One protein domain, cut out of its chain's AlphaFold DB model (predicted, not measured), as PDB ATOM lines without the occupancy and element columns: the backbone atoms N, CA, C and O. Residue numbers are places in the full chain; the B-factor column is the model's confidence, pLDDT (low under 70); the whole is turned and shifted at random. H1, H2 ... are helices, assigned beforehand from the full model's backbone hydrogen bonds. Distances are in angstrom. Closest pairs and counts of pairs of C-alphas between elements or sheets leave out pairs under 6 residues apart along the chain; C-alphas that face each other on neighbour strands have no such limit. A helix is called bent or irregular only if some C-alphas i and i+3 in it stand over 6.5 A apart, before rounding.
ATOM      1  N   ARG A   2      17.206 114.155 162.968       68.19
ATOM      2  CA  ARG A   2      16.936 115.036 161.798       68.19
ATOM      3  C   ARG A   2      15.679 115.921 161.956       68.19
ATOM      4  O   ARG A   2      15.768 117.118 161.714       68.19
ATOM      5  N   TYR A   3      14.561 115.386 162.465       72.19
ATOM      6  CA  TYR A   3      13.311 116.150 162.670       72.19
ATOM      7  C   TYR A   3      13.443 117.320 163.652       72.19
ATOM      8  O   TYR A   3      12.970 118.414 163.367       72.19
ATOM      9  N   VAL A   4      14.170 117.123 164.757       78.31
ATOM     10  CA  VAL A   4      14.414 118.159 165.781       78.31
ATOM     11  C   VAL A   4      15.158 119.374 165.208       78.31
ATOM     12  O   VAL A   4      14.999 120.481 165.706       78.31
ATOM     13  N   ARG A   5      15.939 119.196 164.133       81.50
ATOM     14  CA  ARG A   5      16.631 120.298 163.443       81.50
ATOM     15  C   ARG A   5      15.751 121.005 162.410       81.50
ATOM     16  O   ARG A   5      15.938 122.191 162.173       81.50
ATOM     17  N   ILE A   6      14.816 120.286 161.791       85.25
ATOM     18  CA  ILE A   6      13.931 120.815 160.740       85.25
ATOM     19  C   ILE A   6      12.775 121.610 161.352       85.25
ATOM     20  O   ILE A   6      12.415 122.667 160.838       85.25
ATOM     21  N   PHE A   7      12.218 121.116 162.461       88.38
ATOM     22  CA  PHE A   7      11.017 121.675 163.073       88.38
ATOM     23  C   PHE A   7      11.132 123.169 163.431       88.38
ATOM     24  O   PHE A   7      10.236 123.910 163.033       88.38
ATOM     25  N   PRO A   8      12.210 123.664 164.081       89.56
ATOM     26  CA  PRO A   8      12.310 125.082 164.433       89.56
ATOM     27  C   PRO A   8      12.289 125.998 163.206       89.56
ATOM     28  O   PRO A   8      11.580 126.999 163.194       89.56
ATOM     29  N   VAL A   9      13.011 125.627 162.145       89.94
ATOM     30  CA  VAL A   9      13.048 126.401 160.895       89.94
ATOM     31  C   VAL A   9      11.678 126.391 160.225       89.94
ATOM     32  O   VAL A   9      11.189 127.439 159.816       89.94
ATOM     33  N   LEU A  10      11.032 125.224 160.144       91.12
ATOM     34  CA  LEU A  10       9.696 125.093 159.567       91.12
ATOM     35  C   LEU A  10       8.658 125.915 160.344       91.12
ATOM     36  O   LEU A  10       7.822 126.578 159.738       91.12
ATOM     37  N   PHE A  11       8.734 125.898 161.675       92.19
ATOM     38  CA  PHE A  11       7.822 126.623 162.551       92.19
ATOM     39  C   PHE A  11       7.988 128.139 162.428       92.19
ATOM     40  O   PHE A  11       7.003 128.844 162.222       92.19
ATOM     41  N   VAL A  12       9.227 128.644 162.466       92.62
ATOM     42  CA  VAL A  12       9.517 130.074 162.260       92.62
ATOM     43  C   VAL A  12       9.051 130.533 160.877       92.62
ATOM     44  O   VAL A  12       8.428 131.587 160.758       92.62
ATOM     45  N   MET A  13       9.284 129.727 159.837       91.50
ATOM     46  CA  MET A  13       8.804 130.033 158.487       91.50
ATOM     47  C   MET A  13       7.285 130.069 158.406       91.50
ATOM     48  O   MET A  13       6.728 130.988 157.815       91.50
ATOM     49  N   TRP A  14       6.604 129.108 159.023       93.50
ATOM     50  CA  TRP A  14       5.148 129.100 159.073       93.50
ATOM     51  C   TRP A  14       4.596 130.341 159.793       93.50
ATOM     52  O   TRP A  14       3.692 130.992 159.269       93.50
ATOM     53  N   LEU A  15       5.180 130.726 160.934       92.69
ATOM     54  CA  LEU A  15       4.804 131.948 161.653       92.69
ATOM     55  C   LEU A  15       5.002 133.203 160.800       92.69
ATOM     56  O   LEU A  15       4.129 134.074 160.780       92.69
ATOM     57  N   TYR A  16       6.117 133.273 160.068       91.38
ATOM     58  CA  TYR A  16       6.377 134.340 159.108       91.38
ATOM     59  C   TYR A  16       5.292 134.389 158.018       91.38
ATOM     60  O   TYR A  16       4.734 135.462 157.780       91.38
ATOM     61  N   GLN A  17       4.912 133.242 157.438       89.38
ATOM     62  CA  GLN A  17       3.863 133.187 156.411       89.38
ATOM     63  C   GLN A  17       2.492 133.638 156.933       89.38
ATOM     64  O   GLN A  17       1.756 134.341 156.244       89.38
ATOM     65  N   VAL A  18       2.140 133.240 158.157       91.69
ATOM     66  CA  VAL A  18       0.838 133.546 158.771       91.69
ATOM     67  C   VAL A  18       0.738 134.997 159.256       91.69
ATOM     68  O   VAL A  18      -0.370 135.544 159.314       91.69
ATOM     69  N   SER A  19       1.869 135.615 159.609       88.75
ATOM     70  CA  SER A  19       1.905 136.930 160.261       88.75
ATOM     71  C   SER A  19       2.326 138.062 159.327       88.75
ATOM     72  O   SER A  19       1.609 139.055 159.242       88.75
ATOM     73  N   TRP A  20       3.463 137.917 158.640       84.81
ATOM     74  CA  TRP A  20       4.164 139.024 157.973       84.81
ATOM     75  C   TRP A  20       4.189 138.951 156.446       84.81
ATOM     76  O   TRP A  20       4.634 139.899 155.805       84.81
ATOM     77  N   PHE A  21       3.740 137.859 155.833       81.69
ATOM     78  CA  PHE A  21       3.878 137.690 154.384       81.69
ATOM     79  C   PHE A  21       3.098 138.724 153.557       81.69
ATOM     80  O   PHE A  21       3.549 139.141 152.493       81.69
ATOM     81  N   ASP A  22       1.960 139.199 154.060       76.00
ATOM     82  CA  ASP A  22       1.115 140.197 153.400       76.00
ATOM     83  C   ASP A  22       1.695 141.617 153.415       76.00
ATOM     84  O   ASP A  22       1.346 142.410 152.545       76.00
ATOM     85  N   TRP A  23       2.642 141.931 154.307       77.38
ATOM     86  CA  TRP A  23       3.348 143.225 154.301       77.38
ATOM     87  C   TRP A  23       4.143 143.479 153.017       77.38
ATOM     88  O   TRP A  23       4.452 144.626 152.675       77.38
ATOM     89  N   PHE A  24       4.491 142.413 152.299       69.75
ATOM     90  CA  PHE A  24       5.188 142.510 151.026       69.75
ATOM     91  C   PHE A  24       4.238 142.785 149.854       69.75
ATOM     92  O   PHE A  24       4.719 143.093 148.769       69.75
ATOM     93  N   ALA A  25       2.914 142.724 150.026       69.44
ATOM     94  CA  ALA A  25       1.961 143.008 148.955       69.44
ATOM     95  C   ALA A  25       1.865 144.519 148.683       69.44
ATOM     96  O   ALA A  25       1.080 145.222 149.310       69.44
ATOM     97  N   ARG A  26       2.678 145.033 147.752       67.25
ATOM     98  CA  ARG A  26       2.708 146.469 147.407       67.25
ATOM     99  C   ARG A  26       2.196 146.781 145.996       67.25
ATOM    100  O   ARG A  26       1.876 147.935 145.727       67.25
ATOM    101  N   GLY A  27       2.089 145.787 145.108       66.19
ATOM    102  CA  GLY A  27       1.655 145.961 143.720       66.19
ATOM    103  C   GLY A  27       0.197 145.556 143.433       66.19
ATOM    104  O   GLY A  27      -0.408 144.754 144.158       66.19
ATOM    105  N   PRO A  28      -0.396 146.063 142.333       55.72
ATOM    106  CA  PRO A  28      -1.721 145.650 141.876       55.72
ATOM    107  C   PRO A  28      -1.700 144.167 141.460       55.72
ATOM    108  O   PRO A  28      -1.018 143.769 140.514       55.72
ATOM    109  N   GLY A  29      -2.437 143.335 142.202       63.41
ATOM    110  CA  GLY A  29      -2.500 141.876 142.031       63.41
ATOM    111  C   GLY A  29      -1.724 141.070 143.080       63.41
ATOM    112  O   GLY A  29      -2.002 139.883 143.244       63.41
ATOM    113  N   ASP A  30      -0.829 141.699 143.847       65.56
ATOM    114  CA  ASP A  30      -0.055 141.009 144.888       65.56
ATOM    115  C   ASP A  30      -0.915 140.646 146.097       65.56
ATOM    116  O   ASP A  30      -0.797 139.542 146.623       65.56
ATOM    117  N   TYR A  31      -1.862 141.504 146.482       64.94
ATOM    118  CA  TYR A  31      -2.786 141.224 147.587       64.94
ATOM    119  C   TYR A  31      -3.527 139.892 147.421       64.94
ATOM    120  O   TYR A  31      -3.734 139.170 148.393       64.94
ATOM    121  N   ARG A  32      -3.856 139.511 146.181       69.12
ATOM    122  CA  ARG A  32      -4.524 138.239 145.883       69.12
ATOM    123  C   ARG A  32      -3.598 137.032 146.042       69.12
ATOM    124  O   ARG A  32      -4.078 135.949 146.340       69.12
ATOM    125  N   TYR A  33      -2.295 137.199 145.847       72.56
ATOM    126  CA  TYR A  33      -1.320 136.113 145.943       72.56
ATOM    127  C   TYR A  33      -0.783 135.942 147.366       72.56
ATOM    128  O   TYR A  33      -0.848 134.851 147.928       72.56
ATOM    129  N   PHE A  34      -0.287 137.028 147.961       79.12
ATOM    130  CA  PHE A  34       0.260 137.012 149.318       79.12
ATOM    131  C   PHE A  34      -0.849 136.779 150.352       79.12
ATOM    132  O   PHE A  34      -0.647 136.017 151.294       79.12
ATOM    133  N   GLY A  35      -2.046 137.340 150.124       80.12
ATOM    134  CA  GLY A  35      -3.232 137.050 150.931       80.12
ATOM    135  C   GLY A  35      -3.658 135.581 150.840       80.12
ATOM    136  O   GLY A  35      -3.823 134.937 151.871       80.12
ATOM    137  N   LEU A  36      -3.724 135.011 149.628       82.38
ATOM    138  CA  LEU A  36      -4.074 133.598 149.443       82.38
ATOM    139  C   LEU A  36      -3.078 132.653 150.127       82.38
ATOM    140  O   LEU A  36      -3.494 131.694 150.770       82.38
ATOM    141  N   GLU A  37      -1.771 132.905 150.020       84.19
ATOM    142  CA  GLU A  37      -0.767 132.087 150.712       84.19
ATOM    143  C   GLU A  37      -0.903 132.193 152.236       84.19
ATOM    144  O   GLU A  37      -0.850 131.176 152.930       84.19
ATOM    145  N   LYS A  38      -1.131 133.402 152.760       88.25
ATOM    146  CA  LYS A  38      -1.373 133.632 154.189       88.25
ATOM    147  C   LYS A  38      -2.607 132.868 154.676       88.25
ATOM    148  O   LYS A  38      -2.534 132.181 155.697       88.25
ATOM    149  N   ASP A  39      -3.707 132.914 153.931       89.25
ATOM    150  CA  ASP A  39      -4.947 132.205 154.261       89.25
ATOM    151  C   ASP A  39      -4.788 130.681 154.161       89.25
ATOM    152  O   ASP A  39      -5.217 129.940 155.053       89.25
ATOM    153  N   ASN A  40      -4.079 130.193 153.139       89.81
ATOM    154  CA  ASN A  40      -3.700 128.785 153.021       89.81
ATOM    155  C   ASN A  40      -2.839 128.339 154.211       89.81
ATOM    156  O   ASN A  40      -3.044 127.258 154.762       89.81
ATOM    157  N   CYS A  41      -1.904 129.174 154.665       90.69
ATOM    158  CA  CYS A  41      -1.067 128.885 155.827       90.69
ATOM    159  C   CYS A  41      -1.804 128.927 157.161       90.69
ATOM    160  O   CYS A  41      -1.477 128.132 158.047       90.69
ATOM    161  N   ARG A  42      -2.831 129.768 157.296       91.50
ATOM    162  CA  ARG A  42      -3.718 129.784 158.468       91.50
ATOM    163  C   ARG A  42      -4.609 128.549 158.538       91.50
ATOM    164  O   ARG A  42      -4.769 127.969 159.604       91.50
ATOM    165  N   THR A  43      -5.160 128.128 157.402       92.25
ATOM    166  CA  THR A  43      -6.138 127.028 157.342       92.25
ATOM    167  C   THR A  43      -5.496 125.642 157.255       92.25
ATOM    168  O   THR A  43      -5.989 124.687 157.855       92.25
ATOM    169  N   ASN A  44      -4.385 125.517 156.524       92.25
ATOM    170  CA  ASN A  44      -3.763 124.236 156.176       92.25
ATOM    171  C   ASN A  44      -2.309 124.107 156.655       92.25
ATOM    172  O   ASN A  44      -1.671 123.094 156.379       92.25
ATOM    173  N   GLY A  45      -1.766 125.084 157.390       90.31
ATOM    174  CA  GLY A  45      -0.377 125.046 157.865       90.31
ATOM    175  C   GLY A  45      -0.033 123.826 158.726       90.31
ATOM    176  O   GLY A  45       1.092 123.334 158.673       90.31
ATOM    177  N   TRP A  46      -1.017 123.274 159.441       91.44
ATOM    178  CA  TRP A  46      -0.873 122.050 160.232       91.44
ATOM    179  C   TRP A  46      -0.452 120.827 159.397       91.44
ATOM    180  O   TRP A  46       0.274 119.968 159.899       91.44
ATOM    181  N   LEU A  47      -0.818 120.767 158.108       91.44
ATOM    182  CA  LEU A  47      -0.434 119.669 157.210       91.44
ATOM    183  C   LEU A  47       1.079 119.589 156.979       91.44
ATOM    184  O   LEU A  47       1.593 118.499 156.731       91.44
ATOM    185  N   ASN A  48       1.795 120.712 157.093       91.38
ATOM    186  CA  ASN A  48       3.253 120.740 156.960       91.38
ATOM    187  C   ASN A  48       3.950 120.050 158.136       91.38
ATOM    188  O   ASN A  48       4.972 119.399 157.943       91.38
ATOM    189  N   PHE A  49       3.389 120.147 159.346       90.56
ATOM    190  CA  PHE A  49       3.946 119.488 160.532       90.56
ATOM    191  C   PHE A  49       3.637 117.989 160.571       90.56
ATOM    192  O   PHE A  49       4.403 117.224 161.151       90.56
ATOM    193  N   LEU A  50       2.547 117.570 159.923       90.38
ATOM    194  CA  LEU A  50       2.212 116.158 159.735       90.38
ATOM    195  C   LEU A  50       2.858 115.534 158.492       90.38
ATOM    196  O   LEU A  50       2.719 114.332 158.297       90.38
ATOM    197  N   PHE A  51       3.556 116.317 157.658       90.56
ATOM    198  CA  PHE A  51       4.179 115.843 156.416       90.56
ATOM    199  C   PHE A  51       3.174 115.227 155.417       90.56
ATOM    200  O   PHE A  51       3.459 114.237 154.740       90.56
ATOM    201  N   LEU A  52       1.981 115.826 155.327       91.38
ATOM    202  CA  LEU A  52       0.864 115.373 154.479       91.38
ATOM    203  C   LEU A  52       0.457 116.395 153.404       91.38
ATOM    204  O   LEU A  52      -0.436 116.132 152.595       91.38
ATOM    205  N   ASN A  53       1.108 117.556 153.379       89.88
ATOM    206  CA  ASN A  53       0.773 118.692 152.518       89.88
ATOM    207  C   ASN A  53       0.915 118.413 151.013       89.88
ATOM    208  O   ASN A  53       0.306 119.112 150.208       89.88
ATOM    209  N   ASN A  54       1.684 117.395 150.625       89.62
ATOM    210  CA  ASN A  54       1.887 117.030 149.224       89.62
ATOM    211  C   ASN A  54       0.736 116.210 148.603       89.62
ATOM    212  O   ASN A  54       0.594 116.216 147.385       89.62
ATOM    213  N   TYR A  55      -0.084 115.527 149.409       86.38
ATOM    214  CA  TYR A  55      -1.239 114.751 148.930       86.38
ATOM    215  C   TYR A  55      -2.575 115.363 149.358       86.38
ATOM    216  O   TYR A  55      -3.536 115.374 148.585       86.38
ATOM    217  N   PHE A  56      -2.655 115.904 150.575       84.25
ATOM    218  CA  PHE A  56      -3.896 116.450 151.120       84.25
ATOM    219  C   PHE A  56      -3.998 117.951 150.879       84.25
ATOM    220  O   PHE A  56      -3.065 118.699 151.155       84.25
ATOM    221  N   LYS A  57      -5.165 118.397 150.392       77.75
ATOM    222  CA  LYS A  57      -5.475 119.815 150.124       77.75
ATOM    223  C   LYS A  57      -4.374 120.545 149.336       77.75
ATOM    224  O   LYS A  57      -4.151 121.736 149.537       77.75
ATOM    225  N   TYR A  58      -3.738 119.847 148.397       70.19
ATOM    226  CA  TYR A  58      -2.583 120.353 147.651       70.19
ATOM    227  C   TYR A  58      -2.867 121.687 146.921       70.19
ATOM    228  O   TYR A  58      -1.970 122.515 146.802       70.19
ATOM    229  N   ASN A  59      -4.111 121.930 146.461       75.12
ATOM    230  CA  ASN A  59      -4.498 123.189 145.794       75.12
ATOM    231  C   ASN A  59      -4.275 124.410 146.706       75.12
ATOM    232  O   ASN A  59      -3.990 125.500 146.222       75.12
ATOM    233  N   ASN A  60      -4.386 124.200 148.019       83.19
ATOM    234  CA  ASN A  60      -4.311 125.219 149.058       83.19
ATOM    235  C   ASN A  60      -3.136 124.918 150.007       83.19
ATOM    236  O   ASN A  60      -3.249 125.078 151.227       83.19
ATOM    237  N   MET A  61      -2.031 124.405 149.451       85.00
ATOM    238  CA  MET A  61      -0.830 124.059 150.206       85.00
ATOM    239  C   MET A  61      -0.137 125.318 150.728       85.00
ATOM    240  O   MET A  61       0.217 126.211 149.963       85.00
ATOM    241  N   CYS A  62       0.114 125.341 152.033       88.00
ATOM    242  CA  CYS A  62       0.964 126.337 152.672       88.00
ATOM    243  C   CYS A  62       2.442 126.015 152.452       88.00
ATOM    244  O   CYS A  62       2.837 124.870 152.673       88.00
ATOM    245  N   MET A  63       3.268 127.012 152.120       87.31
ATOM    246  CA  MET A  63       4.712 126.856 151.910       87.31
ATOM    247  C   MET A  63       5.016 125.752 150.908       87.31
ATOM    248  O   MET A  63       5.540 124.695 151.264       87.31
ATOM    249  N   GLN A  64       4.700 125.994 149.640       84.62
ATOM    250  CA  GLN A  64       4.814 124.981 148.593       84.62
ATOM    251  C   GLN A  64       6.165 124.271 148.568       84.62
ATOM    252  O   GLN A  64       6.203 123.068 148.359       84.62
ATOM    253  N   GLN A  65       7.259 124.975 148.860       85.12
ATOM    254  CA  GLN A  65       8.605 124.416 148.935       85.12
ATOM    255  C   GLN A  65       8.755 123.257 149.925       85.12
ATOM    256  O   GLN A  65       9.686 122.480 149.783       85.12
ATOM    257  N   SER A 258      22.327 125.408 154.274       88.12
ATOM    258  CA  SER A 258      21.674 125.135 152.986       88.12
ATOM    259  C   SER A 258      20.165 124.917 153.119       88.12
ATOM    260  O   SER A 258      19.398 125.416 152.301       88.12
ATOM    261  N   PHE A 259      19.721 124.237 154.181       87.19
ATOM    262  CA  PHE A 259      18.294 124.022 154.422       87.19
ATOM    263  C   PHE A 259      17.542 125.323 154.742       87.19
ATOM    264  O   PHE A 259      16.460 125.559 154.210       87.19
ATOM    265  N   GLY A 260      18.122 126.194 155.572       87.69
ATOM    266  CA  GLY A 260      17.529 127.496 155.882       87.69
ATOM    267  C   GLY A 260      17.430 128.377 154.638       87.69
ATOM    268  O   GLY A 260      16.368 128.932 154.361       87.69
ATOM    269  N   VAL A 261      18.500 128.426 153.839       89.44
ATOM    270  CA  VAL A 261      18.523 129.160 152.564       89.44
ATOM    271  C   VAL A 261      17.446 128.636 151.614       89.44
ATOM    272  O   VAL A 261      16.668 129.428 151.089       89.44
ATOM    273  N   PHE A 262      17.330 127.314 151.456       87.88
ATOM    274  CA  PHE A 262      16.293 126.697 150.628       87.88
ATOM    275  C   PHE A 262      14.874 127.087 151.076       87.88
ATOM    276  O   PHE A 262      14.005 127.347 150.245       87.88
ATOM    277  N   MET A 263      14.623 127.162 152.385       88.00
ATOM    278  CA  MET A 263      13.312 127.558 152.906       88.00
ATOM    279  C   MET A 263      12.986 129.032 152.624       88.00
ATOM    280  O   MET A 263      11.826 129.352 152.358       88.00
ATOM    281  N   VAL A 264      13.993 129.916 152.651       87.38
ATOM    282  CA  VAL A 264      13.839 131.360 152.392       87.38
ATOM    283  C   VAL A 264      13.721 131.661 150.896       87.38
ATOM    284  O   VAL A 264      12.942 132.533 150.512       87.38
ATOM    285  N   GLN A 265      14.468 130.953 150.042       86.31
ATOM    286  CA  GLN A 265      14.671 131.333 148.638       86.31
ATOM    287  C   GLN A 265      13.361 131.497 147.857       86.31
ATOM    288  O   GLN A 265      13.251 132.380 147.013       86.31
ATOM    289  N   PHE A 266      12.349 130.672 148.148       79.81
ATOM    290  CA  PHE A 266      11.064 130.743 147.457       79.81
ATOM    291  C   PHE A 266      10.301 132.012 147.821       79.81
ATOM    292  O   PHE A 266       9.668 132.597 146.951       79.81
ATOM    293  N   ASN A 267      10.394 132.475 149.068       79.75
ATOM    294  CA  ASN A 267       9.773 133.732 149.478       79.75
ATOM    295  C   ASN A 267      10.456 134.927 148.804       79.75
ATOM    296  O   ASN A 267       9.769 135.810 148.301       79.75
ATOM    297  N   VAL A 268      11.789 134.900 148.701       80.31
ATOM    298  CA  VAL A 268      12.566 135.934 147.995       80.31
ATOM    299  C   VAL A 268      12.250 135.943 146.501       80.31
ATOM    300  O   VAL A 268      12.019 136.996 145.915       80.31
ATOM    301  N   LEU A 269      12.186 134.771 145.862       76.94
ATOM    302  CA  LEU A 269      11.823 134.683 144.450       76.94
ATOM    303  C   LEU A 269      10.411 135.235 144.219       76.94
ATOM    304  O   LEU A 269      10.207 136.039 143.312       76.94
ATOM    305  N   LYS A 270       9.452 134.868 145.078       73.62
ATOM    306  CA  LYS A 270       8.078 135.382 145.031       73.62
ATOM    307  C   LYS A 270       8.046 136.906 145.182       73.62
ATOM    308  O   LYS A 270       7.383 137.558 144.377       73.62
ATOM    309  N   SER A 271       8.792 137.480 146.129       71.62
ATOM    310  CA  SER A 271       8.840 138.937 146.321       71.62
ATOM    311  C   SER A 271       9.481 139.662 145.135       71.62
ATOM    312  O   SER A 271       8.972 140.682 144.689       71.62
ATOM    313  N   LEU A 272      10.550 139.119 144.548       70.69
ATOM    314  CA  LEU A 272      11.188 139.722 143.370       70.69
ATOM    315  C   LEU A 272      10.275 139.708 142.134       70.69
ATOM    316  O   LEU A 272      10.336 140.616 141.309       70.69
ATOM    317  N   THR A 273       9.387 138.715 142.018       64.44
ATOM    318  CA  THR A 273       8.425 138.633 140.904       64.44
ATOM    319  C   THR A 273       7.222 139.582 141.022       64.44
ATOM    320  O   THR A 273       6.440 139.674 140.075       64.44
ATOM    321  N   GLN A 274       7.074 140.311 142.137       59.62
ATOM    322  CA  GLN A 274       5.998 141.293 142.356       59.62
ATOM    323  C   GLN A 274       6.086 142.493 141.401       59.62
ATOM    324  O   GLN A 274       5.080 142.927 140.848       59.62
ATOM    325  N   ASN A 275       7.307 142.982 141.147       52.78
ATOM    326  CA  ASN A 275       7.581 144.185 140.346       52.78
ATOM    327  C   ASN A 275       7.620 143.942 138.828       52.78
ATOM    328  O   ASN A 275       8.032 144.814 138.062       52.78
ATOM    329  N   ALA A 276       7.187 142.765 138.379       53.44
ATOM    330  CA  ALA A 276       7.007 142.466 136.970       53.44
ATOM    331  C   ALA A 276       5.905 143.357 136.384       53.44
ATOM    332  O   ALA A 276       4.714 143.085 136.560       53.44
ATOM    333  N   THR A 277       6.281 144.425 135.685       47.88
ATOM    334  CA  THR A 277       5.354 145.165 134.825       47.88
ATOM    335  C   THR A 277       4.748 144.208 133.784       47.88
ATOM    336  O   THR A 277       5.236 143.104 133.566       47.88
ATOM    337  N   ARG A 278       3.628 144.580 133.149       45.81
ATOM    338  CA  ARG A 278       2.917 143.738 132.153       45.81
ATOM    339  C   ARG A 278       3.804 143.200 131.013       45.81
ATOM    340  O   ARG A 278       3.406 142.251 130.338       45.81
ATOM    341  N   ASN A 279       4.993 143.764 130.836       42.41
ATOM    342  CA  ASN A 279       6.059 143.204 130.025       42.41
ATOM    343  C   ASN A 279       6.820 142.213 130.910       42.41
ATOM    344  O   ASN A 279       7.444 142.626 131.881       42.41
ATOM    345  N   GLY A 280       6.684 140.915 130.624       43.66
ATOM    346  CA  GLY A 280       7.206 139.830 131.457       43.66
ATOM    347  C   GLY A 280       8.632 140.069 131.967       43.66
ATOM    348  O   GLY A 280       9.431 140.757 131.339       43.66
ATOM    349  N   ILE A 281       8.947 139.496 133.128       46.97
ATOM    350  CA  ILE A 281      10.295 139.572 133.691       46.97
ATOM    351  C   ILE A 281      11.216 138.751 132.790       46.97
ATOM    352  O   ILE A 281      11.326 137.534 132.941       46.97
ATOM    353  N   ASP A 282      11.885 139.408 131.854       38.75
ATOM    354  CA  ASP A 282      13.054 138.830 131.219       38.75
ATOM    355  C   ASP A 282      14.146 138.809 132.283       38.75
ATOM    356  O   ASP A 282      14.816 139.811 132.531       38.75
ATOM    357  N   PHE A 283      14.306 137.672 132.964       42.81
ATOM    358  CA  PHE A 283      15.456 137.420 133.831       42.81
ATOM    359  C   PHE A 283      16.718 137.345 132.957       42.81
ATOM    360  O   PHE A 283      17.242 136.285 132.632       42.81
ATOM    361  N   SER A 284      17.200 138.510 132.534       40.12
ATOM    362  CA  SER A 284      18.516 138.690 131.945       40.12
ATOM    363  C   SER A 284      19.522 138.804 133.086       40.12
ATOM    364  O   SER A 284      19.289 139.544 134.043       40.12
ATOM    365  N   TRP A 285      20.673 138.138 132.975       42.94
ATOM    366  CA  TRP A 285      21.794 138.287 133.918       42.94
ATOM    367  C   TRP A 285      22.176 139.765 134.159       42.94
ATOM    368  O   TRP A 285      22.690 140.120 135.218       42.94
ATOM    369  N   LYS A 286      21.833 140.649 133.210       40.00
ATOM    370  CA  LYS A 286      21.975 142.106 133.293       40.00
ATOM    371  C   LYS A 286      21.175 142.754 134.435       40.00
ATOM    372  O   LYS A 286      21.594 143.797 134.923       40.00
ATOM    373  N   ILE A 287      20.052 142.178 134.879       46.97
ATOM    374  CA  ILE A 287      19.253 142.708 136.004       46.97
ATOM    375  C   ILE A 287      19.967 142.458 137.337       46.97
ATOM    376  O   ILE A 287      19.994 143.340 138.191       46.97
ATOM    377  N   PHE A 288      20.616 141.299 137.485       38.31
ATOM    378  CA  PHE A 288      21.409 140.972 138.673       38.31
ATOM    379  C   PHE A 288      22.597 141.932 138.839       38.31
ATOM    380  O   PHE A 288      22.916 142.342 139.949       38.31
ATOM    381  N   VAL A 289      23.197 142.357 137.721       46.25
ATOM    382  CA  VAL A 289      24.277 143.357 137.700       46.25
ATOM    383  C   VAL A 289      23.767 144.770 138.006       46.25
ATOM    384  O   VAL A 289      24.479 145.536 138.641       46.25
ATOM    385  N   ARG A 290      22.531 145.122 137.620       41.03
ATOM    386  CA  ARG A 290      21.932 146.435 137.938       41.03
ATOM    387  C   ARG A 290      21.498 146.592 139.401       41.03
ATOM    388  O   ARG A 290      21.321 147.722 139.836       41.03
ATOM    389  N   LEU A 291      21.292 145.492 140.131       42.59
ATOM    390  CA  LEU A 291      20.878 145.496 141.544       42.59
ATOM    391  C   LEU A 291      22.061 145.443 142.532       42.59
ATOM    392  O   LEU A 291      21.846 145.544 143.737       42.59
ATOM    393  N   ALA A 292      23.297 145.315 142.040       33.16
ATOM    394  CA  ALA A 292      24.512 145.576 142.815       33.16
ATOM    395  C   ALA A 292      24.890 147.071 142.677       33.16
ATOM    396  O   ALA A 292      24.621 147.676 141.642       33.16
TER     397      ALA A 292
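Overview. This is residues 2 to 65 and 258 to 292 of the 315 residues of the protein "Acyl_transf_3 domain-containing protein" of Anopheles funestus (UniProt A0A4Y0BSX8). Three longer helices, H1, H3 and H5, make a loose triangular frame with few contacts across it: H1 and H5 run the same way side by side, and H3 folds back the opposite way beyond the short helix H2. Past H3, the short H4 and the loop of residues 50 to 65 lead out and back toward the middle, while residues 282 to 292, with H6, stick out as a tail. The printed part has 99 residues, with six named helices in the order H1 to H6 and no named strand, and is all helix. It is only just compact, close to loose, with a radius of gyration of the C-alphas of 15.1 A and spans of 41 by 29 by 24 A.

Along the chain. H1, residues 2 to 19, begins at C-alpha 2 (16.936, 115.036, 161.798) and is 26.6 A long from first to last C-alpha. H5, residues 258 to 275, is 26.9 A long and ends at C-alpha 275 (7.581, 144.185, 140.346). H3, residues 30 to 44, is 20.6 A long. The short helices are H2, residues 21 to 24, H4, residues 46 to 49, and H6, residues 285 to 290, whose C-alpha 290 is at (21.932, 146.435, 137.938). H1 and H5 are only just irregular: C-alphas 5 and 8 are 6.52 A apart, and C-alphas 263 and 266 are 6.7 A apart. H5 has a kink of 31 degrees near residue 265.

Arrangement. H1, with residues 14 to 19 alone, touches residues 37 to 42 of H3; the closest C-alphas, of Val 18 and Lys 38, are 5.1 A apart. These two helices run opposite ways at a steep tilt of 49 degrees. H1 only just touches H5, with 3 pairs of C-alphas within 8 A, by residues 9 to 13 and 260 to 263 alone; the closest C-alphas, of Val 9 and Gly 260, are 6.8 A apart. They run the same way at a shallow tilt of 21 degrees. H3 and H5 are close but not clearly touching, the closest C-alphas being those of Asp 30 and Gln 274, 6.6 A apart. H2 touches H3, with the closest C-alphas, of Asp 22 and Phe 34, 5.2 A apart. H4 is close to H1 but not clearly touching, with the closest C-alphas, of Phe 7 and Phe 49, 7.8 A apart. H6 is apart from H5. In H3 and H6 every O i to N i+4 pair is within hydrogen-bond range, against 12 of 14 in H1 and 10 of 14 in H5; H2 and H4 are too short for such a pair.

Size, cuts and confidence. The two C-alphas farthest apart, of Val 4 and Asn 279, are 44.4 A apart. Residues 66 to 257 are cut out, and C-alphas 65 and 258 are 13.7 A apart across the cut. Of the links printed whole, none is long. Confidence is low, with pLDDT under 70, at residue 2, residues 24 to 32 and residues 273 to 292.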